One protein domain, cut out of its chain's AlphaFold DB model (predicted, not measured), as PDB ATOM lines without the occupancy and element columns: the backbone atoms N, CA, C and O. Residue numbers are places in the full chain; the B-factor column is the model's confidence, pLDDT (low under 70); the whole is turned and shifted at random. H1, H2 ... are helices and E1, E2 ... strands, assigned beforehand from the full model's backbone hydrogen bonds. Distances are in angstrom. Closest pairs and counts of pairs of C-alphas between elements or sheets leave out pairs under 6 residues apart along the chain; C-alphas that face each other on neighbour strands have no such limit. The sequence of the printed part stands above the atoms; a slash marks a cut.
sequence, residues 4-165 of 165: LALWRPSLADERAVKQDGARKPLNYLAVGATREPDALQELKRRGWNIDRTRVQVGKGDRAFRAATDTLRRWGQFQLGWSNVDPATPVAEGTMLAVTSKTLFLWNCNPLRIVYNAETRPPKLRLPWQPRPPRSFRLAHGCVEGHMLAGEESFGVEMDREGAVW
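What this domain is: This is residues 4 to 165 of the 165 residues of an uncharacterized protein of Edaphochlamys debaryana (UniProt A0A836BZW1). A long, twisted sheet of four strands, curled like part of a barrel, runs through the model, with H1 packed on its E1 and E2 end and H3 running along E4. H2 sits away from the sheet on long links, and residues 123 to 129 stick out as the tip of the long E2 to E3 loop. The printed part has 162 residues, with three named helices followed by four named strands: H1, H2, H3, E1, E2, E3, E4. The sheet's order is E1, E2, E3, E4, antiparallel throughout, and the class is mixed, helices and strands, with 74 residues, under half, in named elements. The whole is compact by its radius of gyration of the C-alphas, 17.5 A, yet elongated in outline, spanning 58 by 35 by 28 A.

How they stand to each other: Strands E1, residues 95 to 102, E2, residues 105 to 119, E3, residues 134 to 142, and E4, residues 151 to 158, form a meander, each strand the antiparallel neighbour of the one before. E2 bends by 61 degrees at residue 112. In the hairpin of E1 and E2, N 98 and O 109 are within hydrogen-bond range at 3.0 A. In the hairpin of E2 and E3, N 117 and O 137 are 2.8 A apart; in that of E3 and E4, N 138 and O 154 are 2.9 A apart. E1 and E3 are only just apart, 8.5 A at the closest. H3, residues 60 to 72, is on the sheet at a height of 8.6 A, over E4 and along it at 10 degrees on the local plane; their closest C-alphas, of Thr 68 and Val 156, are 6.2 A apart. H1, residues 11 to 22, is on the sheet at a height of 7.3 A; its closest C-alphas to E1 are those of Lys 18 and Met 95, 5.8 A. With H3 on one face and H1 on the other, there are three layers, helices on both faces of a sheet. H2, residues 37 to 45, is not on the sheet and touches no helix. Every O i to N i+4 pair is within hydrogen-bond range in H1 and H3, and 3 of 5 in H2.

Where its parts are: E2 is 39.0 A long, E3 27.4 A, E4 22.9 A, E1 22.0 A, H3 18.5 A, H1 16.2 A and H2 13.4 A. H1 begins at C-alpha 11 (97.283, 97.986, 111.797), and E4 ends at C-alpha 158 (128.269, 101.482, 128.103).

The domain as a whole: The C-alphas farthest apart, of Leu 6 and Trp 128, are 58.9 A apart. The printed part has no cut. The links H1 to H2, H2 to H3, H3 to E1 and E2 to E3 are long. The mean pLDDT of the printed part is 93.9, and no printed residue is under 70.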
ATOM      1  N   LEU A   4      90.930 107.238 119.645       92.69
ATOM      2  CA  LEU A   4      90.428 106.636 120.877       92.69
ATOM      3  C   LEU A   4      89.468 105.505 120.513       92.69
ATOM      4  O   LEU A   4      88.601 105.686 119.660       92.69
ATOM      5  N   ALA A   5      89.617 104.345 121.147       91.19
ATOM      6  CA  ALA A   5      88.817 103.165 120.840       91.19
ATOM      7  C   ALA A   5      88.571 102.293 122.080       91.19
ATOM      8  O   ALA A   5      89.376 102.251 123.009       91.19
ATOM      9  N   LEU A   6      87.458 101.553 122.078       93.31
ATOM     10  CA  LEU A   6      87.171 100.525 123.093       93.31
ATOM     11  C   LEU A   6      87.992  99.245 122.865       93.31
ATOM     12  O   LEU A   6      88.273  98.496 123.798       93.31
ATOM     13  N   TRP A   7      88.404  99.014 121.620       92.50
ATOM     14  CA  TRP A   7      89.186  97.859 121.196       92.50
ATOM     15  C   TRP A   7      90.593  98.285 120.806       92.50
ATOM     16  O   TRP A   7      90.837  99.454 120.506       92.50
ATOM     17  N   ARG A   8      91.520  97.325 120.800       93.00
ATOM     18  CA  ARG A   8      92.892  97.586 120.377       93.00
ATOM     19  C   ARG A   8      92.898  98.077 118.918       93.00
ATOM     20  O   ARG A   8      92.344  97.368 118.077       93.00
ATOM     21  N   PRO A   9      93.530  99.228 118.621       94.44
ATOM     22  CA  PRO A   9      93.727  99.712 117.262       94.44
ATOM     23  C   PRO A   9      94.319  98.635 116.359       94.44
ATOM     24  O   PRO A   9      95.248  97.918 116.739       94.44
ATOM     25  N   SER A  10      93.752  98.513 115.165       93.75
ATOM     26  CA  SER A  10      94.262  97.634 114.122       93.75
ATOM     27  C   SER A  10      95.482  98.252 113.433       93.75
ATOM     28  O   SER A  10      95.736  99.453 113.513       93.75
ATOM     29  N   LEU A  11      96.207  97.455 112.644       92.44
ATOM     30  CA  LEU A  11      97.283  97.986 111.797       92.44
ATOM     31  C   LEU A  11      96.774  99.013 110.768       92.44
ATOM     32  O   LEU A  11      97.537  99.874 110.337       92.44
ATOM     33  N   ALA A  12      95.507  98.927 110.347       94.62
ATOM     34  CA  ALA A  12      94.907  99.916 109.452       94.62
ATOM     35  C   ALA A  12      94.704 101.259 110.171       94.62
ATOM     36  O   ALA A  12      95.039 102.304 109.613       94.62
ATOM     37  N   ASP A  13      94.261 101.214 111.427       95.31
ATOM     38  CA  ASP A  13      94.115 102.393 112.281       95.31
ATOM     39  C   ASP A  13      95.465 103.076 112.526       95.31
ATOM     40  O   ASP A  13      95.611 104.282 112.326       95.31
ATOM     41  N   GLU A  14      96.492 102.294 112.873       95.31
ATOM     42  CA  GLU A  14      97.853 102.803 113.065       95.31
ATOM     43  C   GLU A  14      98.405 103.453 111.790       95.31
ATOM     44  O   GLU A  14      99.064 104.494 111.848       95.31
ATOM     45  N   ARG A  15      98.130 102.878 110.609       95.50
ATOM     46  CA  ARG A  15      98.513 103.486 109.324       95.50
ATOM     47  C   ARG A  15      97.799 104.814 109.095       95.50
ATOM     48  O   ARG A  15      98.466 105.766 108.697       95.50
ATOM     49  N   ALA A  16      96.497 104.899 109.361       95.56
ATOM     50  CA  ALA A  16      95.735 106.137 109.203       95.56
ATOM     51  C   ALA A  16      96.251 107.244 110.141       95.56
ATOM     52  O   ALA A  16      96.475 108.377 109.710       95.56
ATOM     53  N   VAL A  17      96.537 106.895 111.401       96.12
ATOM     54  CA  VAL A  17      97.144 107.802 112.388       96.12
ATOM     55  C   VAL A  17      98.516 108.295 111.915       96.12
ATOM     56  O   VAL A  17      98.765 109.506 111.927       96.12
ATOM     57  N   LYS A  18      99.385 107.392 111.431       96.56
ATOM     58  CA  LYS A  18     100.708 107.743 110.879       96.56
ATOM     59  C   LYS A  18     100.605 108.650 109.651       96.56
ATOM     60  O   LYS A  18     101.321 109.646 109.583       96.56
ATOM     61  N   GLN A  19      99.719 108.341 108.703       96.38
ATOM     62  CA  GLN A  19      99.510 109.136 107.485       96.38
ATOM     63  C   GLN A  19      99.017 110.550 107.796       96.38
ATOM     64  O   GLN A  19      99.461 111.510 107.169       96.38
ATOM     65  N   ASP A  20      98.126 110.695 108.777       96.44
ATOM     66  CA  ASP A  20      97.683 112.016 109.205       96.44
ATOM     67  C   ASP A  20      98.786 112.800 109.920       96.44
ATOM     68  O   ASP A  20      99.011 113.969 109.612       96.44
ATOM     69  N   GLY A  21      99.512 112.153 110.836       96.50
ATOM     70  CA  GLY A  21     100.629 112.773 111.549       96.50
ATOM     71  C   GLY A  21     101.791 113.179 110.634       96.50
ATOM     72  O   GLY A  21     102.464 114.172 110.902       96.50
ATOM     73  N   ALA A  22     102.005 112.470 109.522       96.56
ATOM     74  CA  ALA A  22     103.047 112.795 108.547       96.56
ATOM     75  C   ALA A  22     102.888 114.201 107.943       96.56
ATOM     76  O   ALA A  22     103.879 114.830 107.586       96.56
ATOM     77  N   ARG A  23     101.653 114.711 107.865       96.38
ATOM     78  CA  ARG A  23     101.330 116.033 107.301       96.38
ATOM     79  C   ARG A  23     101.425 117.172 108.317       96.38
ATOM     80  O   ARG A  23     101.159 118.315 107.966       96.38
ATOM     81  N   LYS A  24     101.749 116.863 109.574       96.94
ATOM     82  CA  LYS A  24     101.674 117.800 110.696       96.94
ATOM     83  C   LYS A  24     103.059 118.154 111.233       96.94
ATOM     84  O   LYS A  24     103.957 117.309 111.196       96.94
ATOM     85  N   PRO A  25     103.278 119.382 111.722       97.44
ATOM     86  CA  PRO A  25     104.528 119.734 112.378       97.44
ATOM     87  C   PRO A  25     104.629 119.073 113.763       97.44
ATOM     88  O   PRO A  25     103.664 118.503 114.280       97.44
ATOM     89  N   LEU A  26     105.823 119.140 114.357       98.06
ATOM     90  CA  LEU A  26     106.007 118.854 115.781       98.06
ATOM     91  C   LEU A  26     105.262 119.915 116.601       98.06
ATOM     92  O   LEU A  26     105.240 121.080 116.216       98.06
ATOM     93  N   ASN A  27     104.658 119.524 117.722       96.69
ATOM     94  CA  ASN A  27     103.828 120.419 118.540       96.69
ATOM     95  C   ASN A  27     104.584 121.071 119.716       96.69
ATOM     96  O   ASN A  27     103.970 121.593 120.644       96.69
ATOM     97  N   TYR A  28     105.915 121.023 119.690       95.81
ATOM     98  CA  TYR A  28     106.805 121.611 120.686       95.81
ATOM     99  C   TYR A  28     108.058 122.169 120.002       95.81
ATOM    100  O   TYR A  28     108.448 121.719 118.927       95.81
ATOM    101  N   LEU A  29     108.689 123.166 120.628       92.75
ATOM    102  CA  LEU A  29     109.801 123.907 120.019       92.75
ATOM    103  C   LEU A  29     111.179 123.303 120.315       92.75
ATOM    104  O   LEU A  29     112.099 123.450 119.519       92.75
ATOM    105  N   ALA A  30     111.337 122.642 121.462       93.31
ATOM    106  CA  ALA A  30     112.628 122.162 121.954       93.31
ATOM    107  C   ALA A  30     113.034 120.805 121.350       93.31
ATOM    108  O   ALA A  30     113.333 119.850 122.066       93.31
ATOM    109  N   VAL A  31     112.985 120.711 120.022       96.31
ATOM    110  CA  VAL A  31     113.258 119.481 119.273       96.31
ATOM    111  C   VAL A  31     114.722 119.077 119.437       96.31
ATOM    112  O   VAL A  31     115.628 119.866 119.188       96.31
ATOM    113  N   GLY A  32     114.953 117.835 119.852       95.75
ATOM    114  CA  GLY A  32     116.273 117.272 120.105       95.75
ATOM    115  C   GLY A  32     116.850 117.600 121.482       95.75
ATOM    116  O   GLY A  32     117.973 117.180 121.760       95.75
ATOM    117  N   ALA A  33     116.122 118.296 122.361       94.94
ATOM    118  CA  ALA A  33     116.637 118.689 123.673       94.94
ATOM    119  C   ALA A  33     117.049 117.495 124.548       94.94
ATOM    120  O   ALA A  33     117.936 117.622 125.387       94.94
ATOM    121  N   THR A  34     116.479 116.306 124.326       95.00
ATOM    122  CA  THR A  34     116.884 115.093 125.057       95.00
ATOM    123  C   THR A  34     118.287 114.585 124.690       95.00
ATOM    124  O   THR A  34     118.824 113.717 125.384       95.00
ATOM    125  N   ARG A  35     118.925 115.129 123.640       92.19
ATOM    126  CA  ARG A  35     120.340 114.865 123.322       92.19
ATOM    127  C   ARG A  35     121.290 115.521 124.328       92.19
ATOM    128  O   ARG A  35     122.387 115.006 124.535       92.19
ATOM    129  N   GLU A  36     120.872 116.626 124.944       87.94
ATOM    130  CA  GLU A  36     121.746 117.546 125.673       87.94
ATOM    131  C   GLU A  36     121.272 117.738 127.123       87.94
ATOM    132  O   GLU A  36     120.227 118.343 127.362       87.94
ATOM    133  N   PRO A  37     122.031 117.265 128.130       80.88
ATOM    134  CA  PRO A  37     121.650 117.411 129.536       80.88
ATOM    135  C   PRO A  37     121.397 118.862 129.979       80.88
ATOM    136  O   PRO A  37     120.485 119.099 130.773       80.88
ATOM    137  N   ASP A  38     122.164 119.821 129.458       85.38
ATOM    138  CA  ASP A  38     122.056 121.235 129.838       85.38
ATOM    139  C   ASP A  38     120.756 121.869 129.326       85.38
ATOM    140  O   ASP A  38     120.112 122.642 130.044       85.38
ATOM    141  N   ALA A  39     120.302 121.470 128.132       89.06
ATOM    142  CA  ALA A  39     119.031 121.916 127.565       89.06
ATOM    143  C   ALA A  39     117.840 121.522 128.458       89.06
ATOM    144  O   ALA A  39     116.889 122.291 128.604       89.06
ATOM    145  N   LEU A  40     117.907 120.364 129.124       91.06
ATOM    146  CA  LEU A  40     116.840 119.891 130.014       91.06
ATOM    147  C   LEU A  40     116.655 120.783 131.247       91.06
ATOM    148  O   LEU A  40     115.526 120.964 131.703       91.06
ATOM    149  N   GLN A  41     117.734 121.366 131.784       90.62
ATOM    150  CA  GLN A  41     117.635 122.267 132.939       90.62
ATOM    151  C   GLN A  41     116.929 123.571 132.576       90.62
ATOM    152  O   GLN A  41     116.119 124.077 133.354       90.62
ATOM    153  N   GLU A  42     117.197 124.096 131.382       91.25
ATOM    154  CA  GLU A  42     116.489 125.268 130.874       91.25
ATOM    155  C   GLU A  42     115.010 124.966 130.622       91.25
ATOM    156  O   GLU A  42     114.142 125.724 131.050       91.25
ATOM    157  N   LEU A  43     114.690 123.818 130.021       93.38
ATOM    158  CA  LEU A  43     113.296 123.408 129.833       93.38
ATOM    159  C   LEU A  43     112.549 123.255 131.158       93.38
ATOM    160  O   LEU A  43     111.416 123.725 131.274       93.38
ATOM    161  N   LYS A  44     113.199 122.687 132.178       93.81
ATOM    162  CA  LYS A  44     112.631 122.599 133.525       93.81
ATOM    163  C   LYS A  44     112.317 123.981 134.103       93.81
ATOM    164  O   LYS A  44     111.226 124.181 134.628       93.81
ATOM    165  N   ARG A  45     113.230 124.956 133.968       93.50
ATOM    166  CA  ARG A  45     112.986 126.354 134.389       93.50
ATOM    167  C   ARG A  45     111.818 126.999 133.644       93.50
ATOM    168  O   ARG A  45     111.102 127.808 134.223       93.50
ATOM    169  N   ARG A  46     111.593 126.605 132.390       93.50
ATOM    170  CA  ARG A  46     110.467 127.048 131.554       93.50
ATOM    171  C   ARG A  46     109.159 126.283 131.812       93.50
ATOM    172  O   ARG A  46     108.204 126.480 131.068       93.50
ATOM    173  N   GLY A  47     109.106 125.432 132.840       94.88
ATOM    174  CA  GLY A  47     107.893 124.731 133.271       94.88
ATOM    175  C   GLY A  47     107.638 123.381 132.597       94.88
ATOM    176  O   GLY A  47     106.558 122.822 132.768       94.88
ATOM    177  N   TRP A  48     108.600 122.836 131.843       94.75
ATOM    178  CA  TRP A  48     108.476 121.483 131.297       94.75
ATOM    179  C   TRP A  48     108.690 120.428 132.381       94.75
ATOM    180  O   TRP A  48     109.622 120.516 133.187       94.75
ATOM    181  N   ASN A  49     107.871 119.379 132.344       95.75
ATOM    182  CA  ASN A  49     108.088 118.194 133.162       95.75
ATOM    183  C   ASN A  49     109.237 117.376 132.571       95.75
ATOM    184  O   ASN A  49     109.151 116.907 131.437       95.75
ATOM    185  N   ILE A  50     110.304 117.211 133.350       95.12
ATOM    186  CA  ILE A  50     111.455 116.388 132.982       95.12
ATOM    187  C   ILE A  50     111.420 115.118 133.823       95.12
ATOM    188  O   ILE A  50     111.690 115.168 135.024       95.12
ATOM    189  N   ASP A  51     111.113 113.998 133.177       94.50
ATOM    190  CA  ASP A  51     111.265 112.663 133.749       94.50
ATOM    191  C   ASP A  51     112.505 111.995 133.145       94.50
ATOM    192  O   ASP A  51     112.724 112.013 131.931       94.50
ATOM    193  N   ARG A  52     113.360 111.446 134.008       93.69
ATOM    194  CA  ARG A  52     114.572 110.740 133.607       93.69
ATOM    195  C   ARG A  52     114.835 109.594 134.564       93.69
ATOM    196  O   ARG A  52     115.189 109.804 135.721       93.69
ATOM    197  N   THR A  53     114.810 108.390 134.013       95.00
ATOM    198  CA  THR A  53     115.231 107.173 134.703       95.00
ATOM    199  C   THR A  53     116.491 106.614 134.049       95.00
ATOM    200  O   THR A  53     116.641 106.645 132.828       95.00
ATOM    201  N   ARG A  54     117.421 106.116 134.867       95.50
ATOM    202  CA  ARG A  54     118.629 105.413 134.420       95.50
ATOM    203  C   ARG A  54     118.850 104.209 135.325       95.50
ATOM    204  O   ARG A  54     118.903 104.369 136.540       95.50
ATOM    205  N   VAL A  55     118.985 103.026 134.738       96.81
ATOM    206  CA  VAL A  55     119.136 101.756 135.457       96.81
ATOM    207  C   VAL A  55     120.211 100.935 134.775       96.81
ATOM    208  O   VAL A  55     120.274 100.894 133.556       96.81
ATOM    209  N   GLN A  56     121.051 100.258 135.553       97.75
ATOM    210  CA  GLN A  56     122.012  99.324 134.987       97.75
ATOM    211  C   GLN A  56     121.283  98.058 134.513       97.75
ATOM    212  O   GLN A  56     120.698  97.333 135.314       97.75
ATOM    213  N   VAL A  57     121.351  97.770 133.214       97.44
ATOM    214  CA  VAL A  57     120.706  96.606 132.576       97.44
ATOM    215  C   VAL A  57     121.670  95.442 132.331       97.44
ATOM    216  O   VAL A  57     121.252  94.353 131.936       97.44
ATOM    217  N   GLY A  58     122.973  95.638 132.554       97.75
ATOM    218  CA  GLY A  58     123.948  94.554 132.479       97.75
ATOM    219  C   GLY A  58     125.403  95.009 132.459       97.75
ATOM    220  O   GLY A  58     125.752  96.094 132.929       97.75
ATOM    221  N   LYS A  59     126.276  94.144 131.927       96.44
ATOM    222  CA  LYS A  59     127.712  94.407 131.781       96.44
ATOM    223  C   LYS A  59     128.277  93.789 130.497       96.44
ATOM    224  O   LYS A  59     127.989  92.639 130.166       96.44
ATOM    225  N   GLY A  60     129.127  94.539 129.805       93.56
ATOM    226  CA  GLY A  60     129.904  94.117 128.644       93.56
ATOM    227  C   GLY A  60     129.147  94.132 127.315       93.56
ATOM    228  O   GLY A  60     127.947  94.392 127.230       93.56
ATOM    229  N   ASP A  61     129.873  93.798 126.246       92.62
ATOM    230  CA  ASP A  61     129.397  93.955 124.867       92.62
ATOM    231  C   ASP A  61     128.138  93.137 124.540       92.62
ATOM    232  O   ASP A  61     127.343  93.547 123.694       92.62
ATOM    233  N   ARG A  62     127.944  91.981 125.191       95.56
ATOM    234  CA  ARG A  62     126.736  91.162 125.005       95.56
ATOM    235  C   ARG A  62     125.495  91.886 125.524       95.56
ATOM    236  O   ARG A  62     124.499  91.921 124.810       95.56
ATOM    237  N   ALA A  63     125.571  92.470 126.720       97.19
ATOM    238  CA  ALA A  63     124.470  93.233 127.300       97.19
ATOM    239  C   ALA A  63     124.180  94.492 126.471       97.19
ATOM    240  O   ALA A  63     123.030  94.733 126.122       97.19
ATOM    241  N   PHE A  64     125.221  95.225 126.054       96.62
ATOM    242  CA  PHE A  64     125.059  96.419 125.217       96.62
ATOM    243  C   PHE A  64     124.352  96.111 123.891       96.62
ATOM    244  O   PHE A  64     123.411  96.810 123.513       96.62
ATOM    245  N   ARG A  65     124.772  95.045 123.190       96.25
ATOM    246  CA  ARG A  65     124.112  94.603 121.953       96.25
ATOM    247  C   ARG A  65     122.663  94.200 122.207       96.25
ATOM    248  O   ARG A  65     121.789  94.688 121.509       96.25
ATOM    249  N   ALA A  66     122.405  93.380 123.226       98.06
ATOM    250  CA  ALA A  66     121.050  92.931 123.539       98.06
ATOM    251  C   ALA A  66     120.102  94.099 123.871       98.06
ATOM    252  O   ALA A  66     118.981  94.141 123.365       98.06
ATOM    253  N   ALA A  67     120.557  95.071 124.666       98.00
ATOM    254  CA  ALA A  67     119.777  96.260 125.002       98.00
ATOM    255  C   ALA A  67     119.543  97.152 123.768       98.00
ATOM    256  O   ALA A  67     118.414  97.561 123.503       98.00
ATOM    257  N   THR A  68     120.579  97.376 122.951       97.31
ATOM    258  CA  THR A  68     120.470  98.150 121.701       97.31
ATOM    259  C   THR A  68     119.491  97.496 120.723       97.31
ATOM    260  O   THR A  68     118.614  98.162 120.178       97.31
ATOM    261  N   ASP A  69     119.595  96.182 120.528       97.25
ATOM    262  CA  ASP A  69     118.707  95.406 119.662       97.25
ATOM    263  C   ASP A  69     117.258  95.421 120.162       97.25
ATOM    264  O   ASP A  69     116.324  95.416 119.361       97.25
ATOM    265  N   THR A  70     117.065  95.460 121.484       97.50
ATOM    266  CA  THR A  70     115.741  95.601 122.102       97.50
ATOM    267  C   THR A  70     115.121  96.945 121.737       97.50
ATOM    268  O   THR A  70     113.994  96.963 121.247       97.50
ATOM    269  N   LEU A  71     115.864  98.051 121.871       97.44
ATOM    270  CA  LEU A  71     115.369  99.373 121.472       97.44
ATOM    271  C   LEU A  71     115.108  99.473 119.962       97.44
ATOM    272  O   LEU A  71     114.099 100.036 119.547       97.44
ATOM    273  N   ARG A  72     115.977  98.881 119.129       96.81
ATOM    274  CA  ARG A  72     115.814  98.866 117.662       96.81
ATOM    275  C   ARG A  72     114.572  98.107 117.192       96.81
ATOM    276  O   ARG A  72     114.079  98.392 116.108       96.81
ATOM    277  N   ARG A  73     114.085  97.150 117.988       96.94
ATOM    278  CA  ARG A  73     112.854  96.384 117.732       96.94
ATOM    279  C   ARG A  73     111.662  96.869 118.562       96.94
ATOM    280  O   ARG A  73     110.691  96.131 118.701       96.94
ATOM    281  N   TRP A  74     111.740  98.075 119.131       97.62
ATOM    282  CA  TRP A  74     110.673  98.687 119.932       97.62
ATOM    283  C   TRP A  74     110.262  97.888 121.176       97.62
ATOM    284  O   TRP A  74     109.125  97.990 121.642       97.62
ATOM    285  N   GLY A  75     111.182  97.097 121.740       97.38
ATOM    286  CA  GLY A  75     110.932  96.223 122.888       97.38
ATOM    287  C   GLY A  75     110.412  96.959 124.124       97.38
ATOM    288  O   GLY A  75     109.556  96.431 124.826       97.38
ATOM    289  N   GLN A  76     110.841  98.205 124.338       95.94
ATOM    290  CA  GLN A  76     110.363  99.078 125.415       95.94
ATOM    291  C   GLN A  76     108.866  99.406 125.324       95.94
ATOM    292  O   GLN A  76     108.253  99.748 126.328       95.94
ATOM    293  N   PHE A  77     108.265  99.261 124.140       97.00
ATOM    294  CA  PHE A  77     106.831  99.418 123.950       97.00
ATOM    295  C   PHE A  77     106.086  98.085 123.905       97.00
ATOM    296  O   PHE A  77     104.873  98.119 123.882       97.00
ATOM    297  N   GLN A  78     106.728  96.909 123.908       96.00
ATOM    298  CA  GLN A  78     106.024  95.616 123.806       96.00
ATOM    299  C   GLN A  78     105.519  95.118 125.177       96.00
ATOM    300  O   GLN A  78     105.862  94.026 125.624       96.00
ATOM    301  N   LEU A  79     104.702  95.926 125.859       94.94
ATOM    302  CA  LEU A  79     104.327  95.726 127.272       94.94
ATOM    303  C   LEU A  79     102.938  95.094 127.476       94.94
ATOM    304  O   LEU A  79     102.418  95.065 128.590       94.94
ATOM    305  N   GLY A  80     102.283  94.643 126.404       91.31
ATOM    306  CA  GLY A  80     100.920  94.089 126.420       91.31
ATOM    307  C   GLY A  80      99.815  95.147 126.539       91.31
ATOM    308  O   GLY A  80      98.782  95.029 125.884       91.31
ATOM    309  N   TRP A  81     100.055  96.211 127.308       94.50
ATOM    310  CA  TRP A  81      99.203  97.404 127.377       94.50
ATOM    311  C   TRP A  81      99.687  98.540 126.470       94.50
ATOM    312  O   TRP A  81      98.918  99.452 126.206       94.50
ATOM    313  N   SER A  82     100.927  98.490 125.984       95.94
ATOM    314  CA  SER A  82     101.488  99.420 125.000       95.94
ATOM    315  C   SER A  82     102.055  98.636 123.817       95.94
ATOM    316  O   SER A  82     102.303  97.429 123.945       95.94
ATOM    317  N   ASN A  83     102.203  99.288 122.664       95.69
ATOM    318  CA  ASN A  83     102.830  98.736 121.471       95.69
ATOM    319  C   ASN A  83     103.270  99.838 120.490       95.69
ATOM    320  O   ASN A  83     102.582 100.840 120.304       95.69
ATOM    321  N   VAL A  84     104.387  99.575 119.817       96.62
ATOM    322  CA  VAL A  84     104.749 100.147 118.514       96.62
ATOM    323  C   VAL A  84     105.013  98.974 117.575       96.62
ATOM    324  O   VAL A  84     105.628  97.992 118.003       96.62
ATOM    325  N   ASP A  85     104.573  99.084 116.318       94.38
ATOM    326  CA  ASP A  85     104.837  98.095 115.269       94.38
ATOM    327  C   ASP A  85     106.354  97.828 115.141       94.38
ATOM    328  O   ASP A  85     107.091  98.740 114.733       94.38
ATOM    329  N   PRO A  86     106.836  96.600 115.440       94.44
ATOM    330  CA  PRO A  86     108.252  96.241 115.368       94.44
ATOM    331  C   PRO A  86     108.890  96.432 113.986       94.44
ATOM    332  O   PRO A  86     110.113  96.525 113.896       94.44
ATOM    333  N   ALA A  87     108.089  96.492 112.915       93.44
ATOM    334  CA  ALA A  87     108.568  96.750 111.560       93.44
ATOM    335  C   ALA A  87     108.871  98.236 111.293       93.44
ATOM    336  O   ALA A  87     109.429  98.569 110.246       93.44
ATOM    337  N   THR A  88     108.516  99.140 112.212       95.81
ATOM    338  CA  THR A  88     108.755 100.578 112.054       95.81
ATOM    339  C   THR A  88     110.259 100.877 112.058       95.81
ATOM    340  O   THR A  88     110.936 100.573 113.045       95.81
ATOM    341  N   PRO A  89     110.812 101.501 111.002       96.12
ATOM    342  CA  PRO A  89     112.227 101.852 110.970       96.12
ATOM    343  C   PRO A  89     112.604 102.855 112.064       96.12
ATOM    344  O   PRO A  89     111.871 103.797 112.342       96.12
ATOM    345  N   VAL A  90     113.802 102.712 112.631       96.12
ATOM    346  CA  VAL A  90     114.352 103.662 113.616       96.12
ATOM    347  C   VAL A  90     115.085 104.848 112.966       96.12
ATOM    348  O   VAL A  90     116.076 105.334 113.502       96.12
ATOM    349  N   ALA A  91     114.670 105.287 111.777       96.50
ATOM    350  CA  ALA A  91     115.327 106.378 111.050       96.50
ATOM    351  C   ALA A  91     114.711 107.743 111.395       96.50
ATOM    352  O   ALA A  91     113.498 107.848 111.572       96.50
ATOM    353  N   GLU A  92     115.533 108.792 111.450       97.44
ATOM    354  CA  GLU A  92     115.059 110.167 111.651       97.44
ATOM    355  C   GLU A  92     114.005 110.555 110.599       97.44
ATOM    356  O   GLU A  92     114.091 110.158 109.438       97.44
ATOM    357  N   GLY A  93     112.963 111.266 111.027       97.62
ATOM    358  CA  GLY A  93     111.804 111.619 110.207       97.62
ATOM    359  C   GLY A  93     110.736 110.526 110.091       97.62
ATOM    360  O   GLY A  93     109.620 110.823 109.662       97.62
ATOM    361  N   THR A  94     111.015 109.285 110.506       98.00
ATOM    362  CA  THR A  94     110.036 108.190 110.420       98.00
ATOM    363  C   THR A  94     108.842 108.448 111.335       98.00
ATOM    364  O   THR A  94     109.001 108.805 112.503       98.00
ATOM    365  N   MET A  95     107.635 108.231 110.810       97.69
ATOM    366  CA  MET A  95     106.410 108.242 111.606       97.69
ATOM    367  C   MET A  95     106.214 106.899 112.300       97.69
ATOM    368  O   MET A  95     106.263 105.844 111.665       97.69
ATOM    369  N   LEU A  96     105.894 106.954 113.585       96.69
ATOM    370  CA  LEU A  96     105.442 105.816 114.368       96.69
ATOM    371  C   LEU A  96     104.090 106.137 115.006       96.69
ATOM    372  O   LEU A  96     103.673 107.297 115.074       96.69
ATOM    373  N   ALA A  97     103.405 105.098 115.464       96.44
ATOM    374  CA  ALA A  97     102.224 105.242 116.292       96.44
ATOM    375  C   ALA A  97     102.423 104.428 117.567       96.44
ATOM    376  O   ALA A  97     102.728 103.239 117.488       96.44
ATOM    377  N   VAL A  98     102.279 105.078 118.720       96.25
ATOM    378  CA  VAL A  98     102.239 104.387 120.011       96.25
ATOM    379  C   VAL A  98     100.784 104.099 120.325       96.25
ATOM    380  O   VAL A  98      99.980 105.017 120.528       96.25
ATOM    381  N   THR A  99     100.456 102.815 120.352       96.19
ATOM    382  CA  THR A  99      99.159 102.307 120.774       96.19
ATOM    383  C   THR A  99      99.258 101.927 122.243       96.19
ATOM    384  O   THR A  99     100.054 101.062 122.591       96.19
ATOM    385  N   SER A 100      98.460 102.536 123.116       95.69
ATOM    386  CA  SER A 100      98.461 102.210 124.543       95.69
ATOM    387  C   SER A 100      97.052 102.090 125.109       95.69
ATOM    388  O   SER A 100      96.108 102.691 124.601       95.69
ATOM    389  N   LYS A 101      96.895 101.279 126.150       95.44
ATOM    390  CA  LYS A 101      95.653 101.103 126.891       95.44
ATOM    391  C   LYS A 101      95.767 101.829 128.222       95.44
ATOM    392  O   LYS A 101      96.576 101.453 129.066       95.44
ATOM    393  N   THR A 102      94.900 102.812 128.423       92.00
ATOM    394  CA  THR A 102      94.774 103.542 129.685       92.00
ATOM    395  C   THR A 102      93.395 103.257 130.258       92.00
ATOM    396  O   THR A 102      92.379 103.549 129.628       92.00
ATOM    397  N   LEU A 103      93.352 102.650 131.448       88.69
ATOM    398  CA  LEU A 103      92.129 102.103 132.048       88.69
ATOM    399  C   LEU A 103      91.427 101.120 131.084       88.69
ATOM    400  O   LEU A 103      91.906 100.007 130.859       88.69
ATOM    401  N   PHE A 104      90.304 101.529 130.496       89.56
ATOM    402  CA  PHE A 104      89.493 100.744 129.562       89.56
ATOM    403  C   PHE A 104      89.503 101.297 128.126       89.56
ATOM    404  O   PHE A 104      88.873 100.700 127.257       89.56
ATOM    405  N   LEU A 105      90.229 102.387 127.857       94.25
ATOM    406  CA  LEU A 105      90.323 102.996 126.531       94.25
ATOM    407  C   LEU A 105      91.691 102.752 125.909       94.25
ATOM    408  O   LEU A 105      92.735 102.974 126.526       94.25
ATOM    409  N   TRP A 106      91.676 102.339 124.651       95.44
ATOM    410  CA  TRP A 106      92.855 102.355 123.813       95.44
ATOM    411  C   TRP A 106      93.020 103.723 123.172       95.44
ATOM    412  O   TRP A 106      92.056 104.328 122.706       95.44
ATOM    413  N   ASN A 107      94.260 104.185 123.122       94.31
ATOM    414  CA  ASN A 107      94.668 105.371 122.398       94.31
ATOM    415  C   ASN A 107      95.786 105.021 121.413       94.31
ATOM    416  O   ASN A 107      96.628 104.175 121.706       94.31
ATOM    417  N   CYS A 108      95.786 105.666 120.250       96.00
ATOM    418  CA  CYS A 108      96.836 105.549 119.244       96.00
ATOM    419  C   CYS A 108      97.340 106.951 118.904       96.00
ATOM    420  O   CYS A 108      96.586 107.768 118.363       96.00
ATOM    421  N   ASN A 109      98.593 107.241 119.254       96.31
ATOM    422  CA  ASN A 109      99.173 108.572 119.110       96.31
ATOM    423  C   ASN A 109     100.254 108.591 118.024       96.31
ATOM    424  O   ASN A 109     101.164 107.762 118.072       96.31
ATOM    425  N   PRO A 110     100.208 109.551 117.083       96.62
ATOM    426  CA  PRO A 110     101.250 109.714 116.082       96.62
ATOM    427  C   PRO A 110     102.467 110.416 116.683       96.62
ATOM    428  O   PRO A 110     102.343 111.490 117.267       96.62
ATOM    429  N   LEU A 111     103.650 109.861 116.464       97.69
ATOM    430  CA  LEU A 111     104.928 110.462 116.842       97.69
ATOM    431  C   LEU A 111     105.863 110.459 115.630       97.69
ATOM    432  O   LEU A 111     105.699 109.659 114.705       97.69
ATOM    433  N   ARG A 112     106.869 111.332 115.644       98.38
ATOM    434  CA  ARG A 112     107.933 111.355 114.633       98.38
ATOM    435  C   ARG A 112     109.277 111.128 115.295       98.38
ATOM    436  O   ARG A 112     109.585 111.795 116.275       98.38
ATOM    437  N   ILE A 113     110.094 110.240 114.738       98.31
ATOM    438  CA  ILE A 113     111.482 110.080 115.176       98.31
ATOM    439  C   ILE A 113     112.230 111.373 114.866       98.31
ATOM    440  O   ILE A 113     112.348 111.768 113.708       98.31
ATOM    441  N   VAL A 114     112.720 112.034 115.907       98.12
ATOM    442  CA  VAL A 114     113.439 113.309 115.795       98.12
ATOM    443  C   VAL A 114     114.938 113.103 115.713       98.12
ATOM    444  O   VAL A 114     115.637 113.975 115.212       98.12
ATOM    445  N   TYR A 115     115.438 111.963 116.203       97.50
ATOM    446  CA  TYR A 115     116.822 111.564 115.999       97.50
ATOM    447  C   TYR A 115     117.102 110.108 116.317       97.50
ATOM    448  O   TYR A 115     116.466 109.505 117.179       97.50
ATOM    449  N   ASN A 116     118.148 109.599 115.673       96.44
ATOM    450  CA  ASN A 116     118.810 108.350 116.010       96.44
ATOM    451  C   ASN A 116     120.324 108.593 116.032       96.44
ATOM    452  O   ASN A 116     120.923 108.897 115.001       96.44
ATOM    453  N   ALA A 117     120.927 108.486 117.212       94.94
ATOM    454  CA  ALA A 117     122.340 108.742 117.437       94.94
ATOM    455  C   ALA A 117     123.033 107.480 117.956       94.94
ATOM    456  O   ALA A 117     122.569 106.839 118.898       94.94
ATOM    457  N   GLU A 118     124.180 107.136 117.371       93.81
ATOM    458  CA  GLU A 118     124.980 105.988 117.793       93.81
ATOM    459  C   GLU A 118     126.465 106.357 117.843       93.81
ATOM    460  O   GLU A 118     127.067 106.707 116.828       93.81
ATOM    461  N   THR A 119     127.075 106.224 119.020       91.06
ATOM    462  CA  THR A 119     128.528 106.331 119.188       91.06
ATOM    463  C   THR A 119     129.142 104.954 119.004       91.06
ATOM    464  O   THR A 119     129.002 104.068 119.857       91.06
ATOM    465  N   ARG A 120     129.821 104.757 117.870       84.38
ATOM    466  CA  ARG A 120     130.485 103.489 117.549       84.38
ATOM    467  C   ARG A 120     131.930 103.480 118.046       84.38
ATOM    468  O   ARG A 120     132.613 104.499 117.955       84.38
ATOM    469  N   PRO A 121     132.419 102.327 118.532       81.62
ATOM    470  CA  PRO A 121     133.818 102.192 118.893       81.62
ATOM    471  C   PRO A 121     134.708 102.279 117.637       81.62
ATOM    472  O   PRO A 121     134.247 101.957 116.535       81.62
ATOM    473  N   PRO A 122     135.991 102.651 117.783       81.19
ATOM    474  CA  PRO A 122     136.963 102.567 116.698       81.19
ATOM    475  C   PRO A 122     137.054 101.142 116.133       81.19
ATOM    476  O   PRO A 122     136.927 100.165 116.873       81.19
ATOM    477  N   LYS A 123     137.313 101.017 114.822       79.19
ATOM    478  CA  LYS A 123     137.456  99.710 114.145       79.19
ATOM    479  C   LYS A 123     138.616  98.873 114.697       79.19
ATOM    480  O   LYS A 123     138.554  97.651 114.654       79.19
ATOM    481  N   LEU A 124     139.659  99.532 115.199       81.31
ATOM    482  CA  LEU A 124     140.824  98.904 115.806       81.31
ATOM    483  C   LEU A 124     140.897  99.321 117.277       81.31
ATOM    484  O   LEU A 124     140.837 100.511 117.582       81.31
ATOM    485  N   ARG A 125     141.048  98.351 118.180       81.31
ATOM    486  CA  ARG A 125     141.319  98.592 119.601       81.31
ATOM    487  C   ARG A 125     142.505  97.744 120.020       81.31
ATOM    488  O   ARG A 125     142.482  96.530 119.837       81.31
ATOM    489  N   LEU A 126     143.513  98.377 120.602       85.50
ATOM    490  CA  LEU A 126     144.666  97.662 121.139       85.50
ATOM    491  C   LEU A 126     144.317  97.079 122.525       85.50
ATOM    492  O   LEU A 126     143.518  97.683 123.246       85.50
ATOM    493  N   PRO A 127     144.871  95.918 122.928       79.44
ATOM    494  CA  PRO A 127     144.488  95.239 124.174       79.44
ATOM    495  C   PRO A 127     144.649  96.093 125.438       79.44
ATOM    496  O   PRO A 127     143.877  95.936 126.378       79.44
ATOM    497  N   TRP A 128     145.622  97.008 125.439       82.06
ATOM    498  CA  TRP A 128     145.934  97.905 126.556       82.06
ATOM    499  C   TRP A 128     145.100  99.192 126.576       82.06
ATOM    500  O   TRP A 128     145.169  99.948 127.542       82.06
ATOM    501  N   GLN A 129     144.342  99.484 125.514       81.62
ATOM    502  CA  GLN A 129     143.514 100.685 125.473       81.62
ATOM    503  C   GLN A 129     142.251 100.500 126.324       81.62
ATOM    504  O   GLN A 129     141.627  99.430 126.273       81.62
ATOM    505  N   PRO A 130     141.826 101.546 127.060       79.44
ATOM    506  CA  PRO A 130     140.554 101.518 127.767       79.44
ATOM    507  C   PRO A 130     139.409 101.271 126.782       79.44
ATOM    508  O   PRO A 130     139.502 101.593 125.590       79.44
ATOM    509  N   ARG A 131     138.304 100.689 127.264       79.12
ATOM    510  CA  ARG A 131     137.133 100.500 126.405       79.12
ATOM    511  C   ARG A 131     136.634 101.865 125.914       79.12
ATOM    512  O   ARG A 131     136.446 102.764 126.734       79.12
ATOM    513  N   PRO A 132     136.406 102.026 124.600       80.00
ATOM    514  CA  PRO A 132     135.800 103.237 124.076       80.00
ATOM    515  C   PRO A 132     134.353 103.344 124.582       80.00
ATOM    516  O   PRO A 132     133.674 102.314 124.671       80.00
ATOM    517  N   PRO A 133     133.865 104.559 124.879       81.88
ATOM    518  CA  PRO A 133     132.460 104.761 125.195       81.88
ATOM    519  C   PRO A 133     131.601 104.331 124.003       81.88
ATOM    520  O   PRO A 133     131.968 104.533 122.841       81.88
ATOM    521  N   ARG A 134     130.455 103.721 124.295       91.25
ATOM    522  CA  ARG A 134     129.466 103.329 123.288       91.25
ATOM    523  C   ARG A 134     128.103 103.792 123.744       91.25
ATOM    524  O   ARG A 134     127.757 103.635 124.913       91.25
ATOM    525  N   SER A 135     127.329 104.327 122.817       95.12
ATOM    526  CA  SER A 135     125.955 104.703 123.099       95.12
ATOM    527  C   SER A 135     125.075 104.509 121.882       95.12
ATOM    528  O   SER A 135     125.533 104.613 120.746       95.12
ATOM    529  N   PHE A 136     123.811 104.222 122.135       96.75
ATOM    530  CA  PHE A 136     122.735 104.270 121.163       96.75
ATOM    531  C   PHE A 136     121.598 105.060 121.801       96.75
ATOM    532  O   PHE A 136     121.251 104.789 122.947       96.75
ATOM    533  N   ARG A 137     121.027 106.038 121.102       96.88
ATOM    534  CA  ARG A 137     119.878 106.806 121.580       96.88
ATOM    535  C   ARG A 137     118.921 107.079 120.435       96.88
ATOM    536  O   ARG A 137     119.331 107.490 119.351       96.88
ATOM    537  N   LEU A 138     117.647 106.877 120.711       97.31
ATOM    538  CA  LEU A 138     116.539 107.126 119.808       97.31
ATOM    539  C   LEU A 138     115.552 108.032 120.529       97.31
ATOM    540  O   LEU A 138     115.217 107.758 121.681       97.31
ATOM    541  N   ALA A 139     115.072 109.071 119.858       97.81
ATOM    542  CA  ALA A 139     113.991 109.882 120.392       97.81
ATOM    543  C   ALA A 139     112.907 110.138 119.361       97.81
ATOM    544  O   ALA A 139     113.160 110.213 118.152       97.81
ATOM    545  N   HIS A 140     111.698 110.319 119.870       98.00
ATOM    546  CA  HIS A 140     110.543 110.697 119.086       98.00
ATOM    547  C   HIS A 140     109.753 111.811 119.762       98.00
ATOM    548  O   HIS A 140     109.615 111.865 120.985       98.00
ATOM    549  N   GLY A 141     109.237 112.701 118.925       98.00
ATOM    550  CA  GLY A 141     108.515 113.895 119.316       98.00
ATOM    551  C   GLY A 141     107.036 113.827 118.962       98.00
ATOM    552  O   GLY A 141     106.639 113.209 117.966       98.00
ATOM    553  N   CYS A 142     106.232 114.506 119.771       97.94
ATOM    554  CA  CYS A 142     104.806 114.702 119.544       97.94
ATOM    555  C   CYS A 142     104.574 115.587 118.309       97.94
ATOM    556  O   CYS A 142     105.138 116.677 118.194       97.94
ATOM    557  N   VAL A 143     103.729 115.125 117.384       97.69
ATOM    558  CA  VAL A 143     103.212 115.950 116.277       97.69
ATOM    559  C   VAL A 143     101.854 116.541 116.641       97.69
ATOM    560  O   VAL A 143     101.203 116.087 117.585       97.69
ATOM    561  N   GLU A 144     101.392 117.547 115.899       95.25
ATOM    562  CA  GLU A 144     100.060 118.108 116.142       95.25
ATOM    563  C   GLU A 144      98.963 117.029 116.129       95.25
ATOM    564  O   GLU A 144      98.919 116.110 115.301       95.25
ATOM    565  N   GLY A 145      98.041 117.151 117.081       85.25
ATOM    566  CA  GLY A 145      96.994 116.170 117.324       85.25
ATOM    567  C   GLY A 145      97.408 114.983 118.195       85.25
ATOM    568  O   GLY A 145      96.548 114.137 118.400       85.25
ATOM    569  N   HIS A 146      98.651 114.903 118.691       92.88
ATOM    570  CA  HIS A 146      99.025 114.053 119.834       92.88
ATOM    571  C   HIS A 146      98.368 114.582 121.124       92.88
ATOM    572  O   HIS A 146      98.214 115.791 121.281       92.88
ATOM    573  N   MET A 147      98.021 113.706 122.077       91.06
ATOM    574  CA  MET A 147      97.398 114.106 123.359       91.06
ATOM    575  C   MET A 147      98.328 114.878 124.314       91.06
ATOM    576  O   MET A 147      97.892 115.360 125.351       91.06
ATOM    577  N   LEU A 148      99.613 114.961 123.983       94.12
ATOM    578  CA  LEU A 148     100.685 115.531 124.799       94.12
ATOM    579  C   LEU A 148     101.557 116.388 123.885       94.12
ATOM    580  O   LEU A 148     101.452 116.295 122.660       94.12
ATOM    581  N   ALA A 149     102.442 117.177 124.478       95.62
ATOM    582  CA  ALA A 149     103.506 117.873 123.771       95.62
ATOM    583  C   ALA A 149     104.846 117.520 124.413       95.62
ATOM    584  O   ALA A 149     104.941 117.463 125.639       95.62
ATOM    585  N   GLY A 150     105.868 117.286 123.592       96.62
ATOM    586  CA  GLY A 150     107.215 116.984 124.066       96.62
ATOM    587  C   GLY A 150     107.914 115.863 123.304       96.62
ATOM    588  O   GLY A 150     107.470 115.418 122.243       96.62
ATOM    589  N   GLU A 151     109.025 115.429 123.885       97.19
ATOM    590  CA  GLU A 151     109.978 114.478 123.328       97.19
ATOM    591  C   GLU A 151     110.278 113.390 124.350       97.19
ATOM    592  O   GLU A 151     110.538 113.688 125.515       97.19
ATOM    593  N   GLU A 152     110.294 112.140 123.904       97.00
ATOM    594  CA  GLU A 152     110.733 111.009 124.713       97.00
ATOM    595  C   GLU A 152     111.943 110.360 124.042       97.00
ATOM    596  O   GLU A 152     111.969 110.183 122.821       97.00
ATOM    597  N   SER A 153     112.955 110.022 124.845       97.19
ATOM    598  CA  SER A 153     114.179 109.381 124.372       97.19
ATOM    599  C   SER A 153     114.489 108.120 125.161       97.19
ATOM    600  O   SER A 153     114.462 108.130 126.390       97.19
ATOM    601  N   PHE A 154     114.876 107.071 124.445       97.56
ATOM    602  CA  PHE A 154     115.396 105.832 125.003       97.56
ATOM    603  C   PHE A 154     116.833 105.658 124.540       97.56
ATOM    604  O   PHE A 154     117.154 105.889 123.371       97.56
ATOM    605  N   GLY A 155     117.715 105.243 125.440       96.94
ATOM    606  CA  GLY A 155     119.106 105.023 125.086       96.94
ATOM    607  C   GLY A 155     119.757 103.925 125.898       96.94
ATOM    608  O   GLY A 155     119.271 103.559 126.960       96.94
ATOM    609  N   VAL A 156     120.854 103.422 125.350       97.69
ATOM    610  CA  VAL A 156     121.764 102.477 125.983       97.69
ATOM    611  C   VAL A 156     123.144 103.105 125.979       97.69
ATOM    612  O   VAL A 156     123.609 103.575 124.938       97.69
ATOM    613  N   GLU A 157     123.820 103.089 127.117       96.12
ATOM    614  CA  GLU A 157     125.188 103.576 127.270       96.12
ATOM    615  C   GLU A 157     126.047 102.492 127.916       96.12
ATOM    616  O   GLU A 157     125.631 101.849 128.873       96.12
ATOM    617  N   MET A 158     127.266 102.291 127.415       95.31
ATOM    618  CA  MET A 158     128.269 101.482 128.103       95.31
ATOM    619  C   MET A 158     129.433 102.365 128.533       95.31
ATOM    620  O   MET A 158     130.056 103.027 127.696       95.31
ATOM    621  N   ASP A 159     129.719 102.356 129.834       91.88
ATOM    622  CA  ASP A 159     130.854 103.072 130.415       91.88
ATOM    623  C   ASP A 159     132.186 102.324 130.212       91.88
ATOM    624  O   ASP A 159     132.271 101.287 129.540       91.88
ATOM    625  N   ARG A 160     133.270 102.890 130.752       89.12
ATOM    626  CA  ARG A 160     134.636 102.378 130.554       89.12
ATOM    627  C   ARG A 160     134.857 101.065 131.308       89.12
ATOM    628  O   ARG A 160     135.597 100.192 130.846       89.12
ATOM    629  N   GLU A 161     134.160 100.899 132.423       90.31
ATOM    630  CA  GLU A 161     134.131  99.724 133.290       90.31
ATOM    631  C   GLU A 161     133.279  98.595 132.677       90.31
ATOM    632  O   GLU A 161     133.379  97.421 133.063       90.31
ATOM    633  N   GLY A 162     132.496  98.936 131.654       91.69
ATOM    634  CA  GLY A 162     131.653  98.048 130.879       91.69
ATOM    635  C   GLY A 162     130.266  97.860 131.477       91.69
ATOM    636  O   GLY A 162     129.567  96.965 131.009       91.69
ATOM    637  N   ALA A 163     129.859  98.616 132.498       95.81
ATOM    638  CA  ALA A 163     128.468  98.599 132.929       95.81
ATOM    639  C   ALA A 163     127.591  99.212 131.832       95.81
ATOM    640  O   ALA A 163     127.973 100.174 131.161       95.81
ATOM    641  N   VAL A 164     126.446  98.577 131.604       97.38
ATOM    642  CA  VAL A 164     125.488  98.954 130.569       97.38
ATOM    643  C   VAL A 164     124.265  99.528 131.258       97.38
ATOM    644  O   VAL A 164     123.676  98.855 132.106       97.38
ATOM    645  N   TRP A 165     123.922 100.750 130.879       96.88
ATOM    646  CA  TRP A 165     122.825 101.561 131.396       96.88
ATOM    647  C   TRP A 165     121.798 101.825 130.305       96.88
ATOM    648  O   TRP A 165     122.220 101.870 129.126       96.88
TER     649      TRP A 165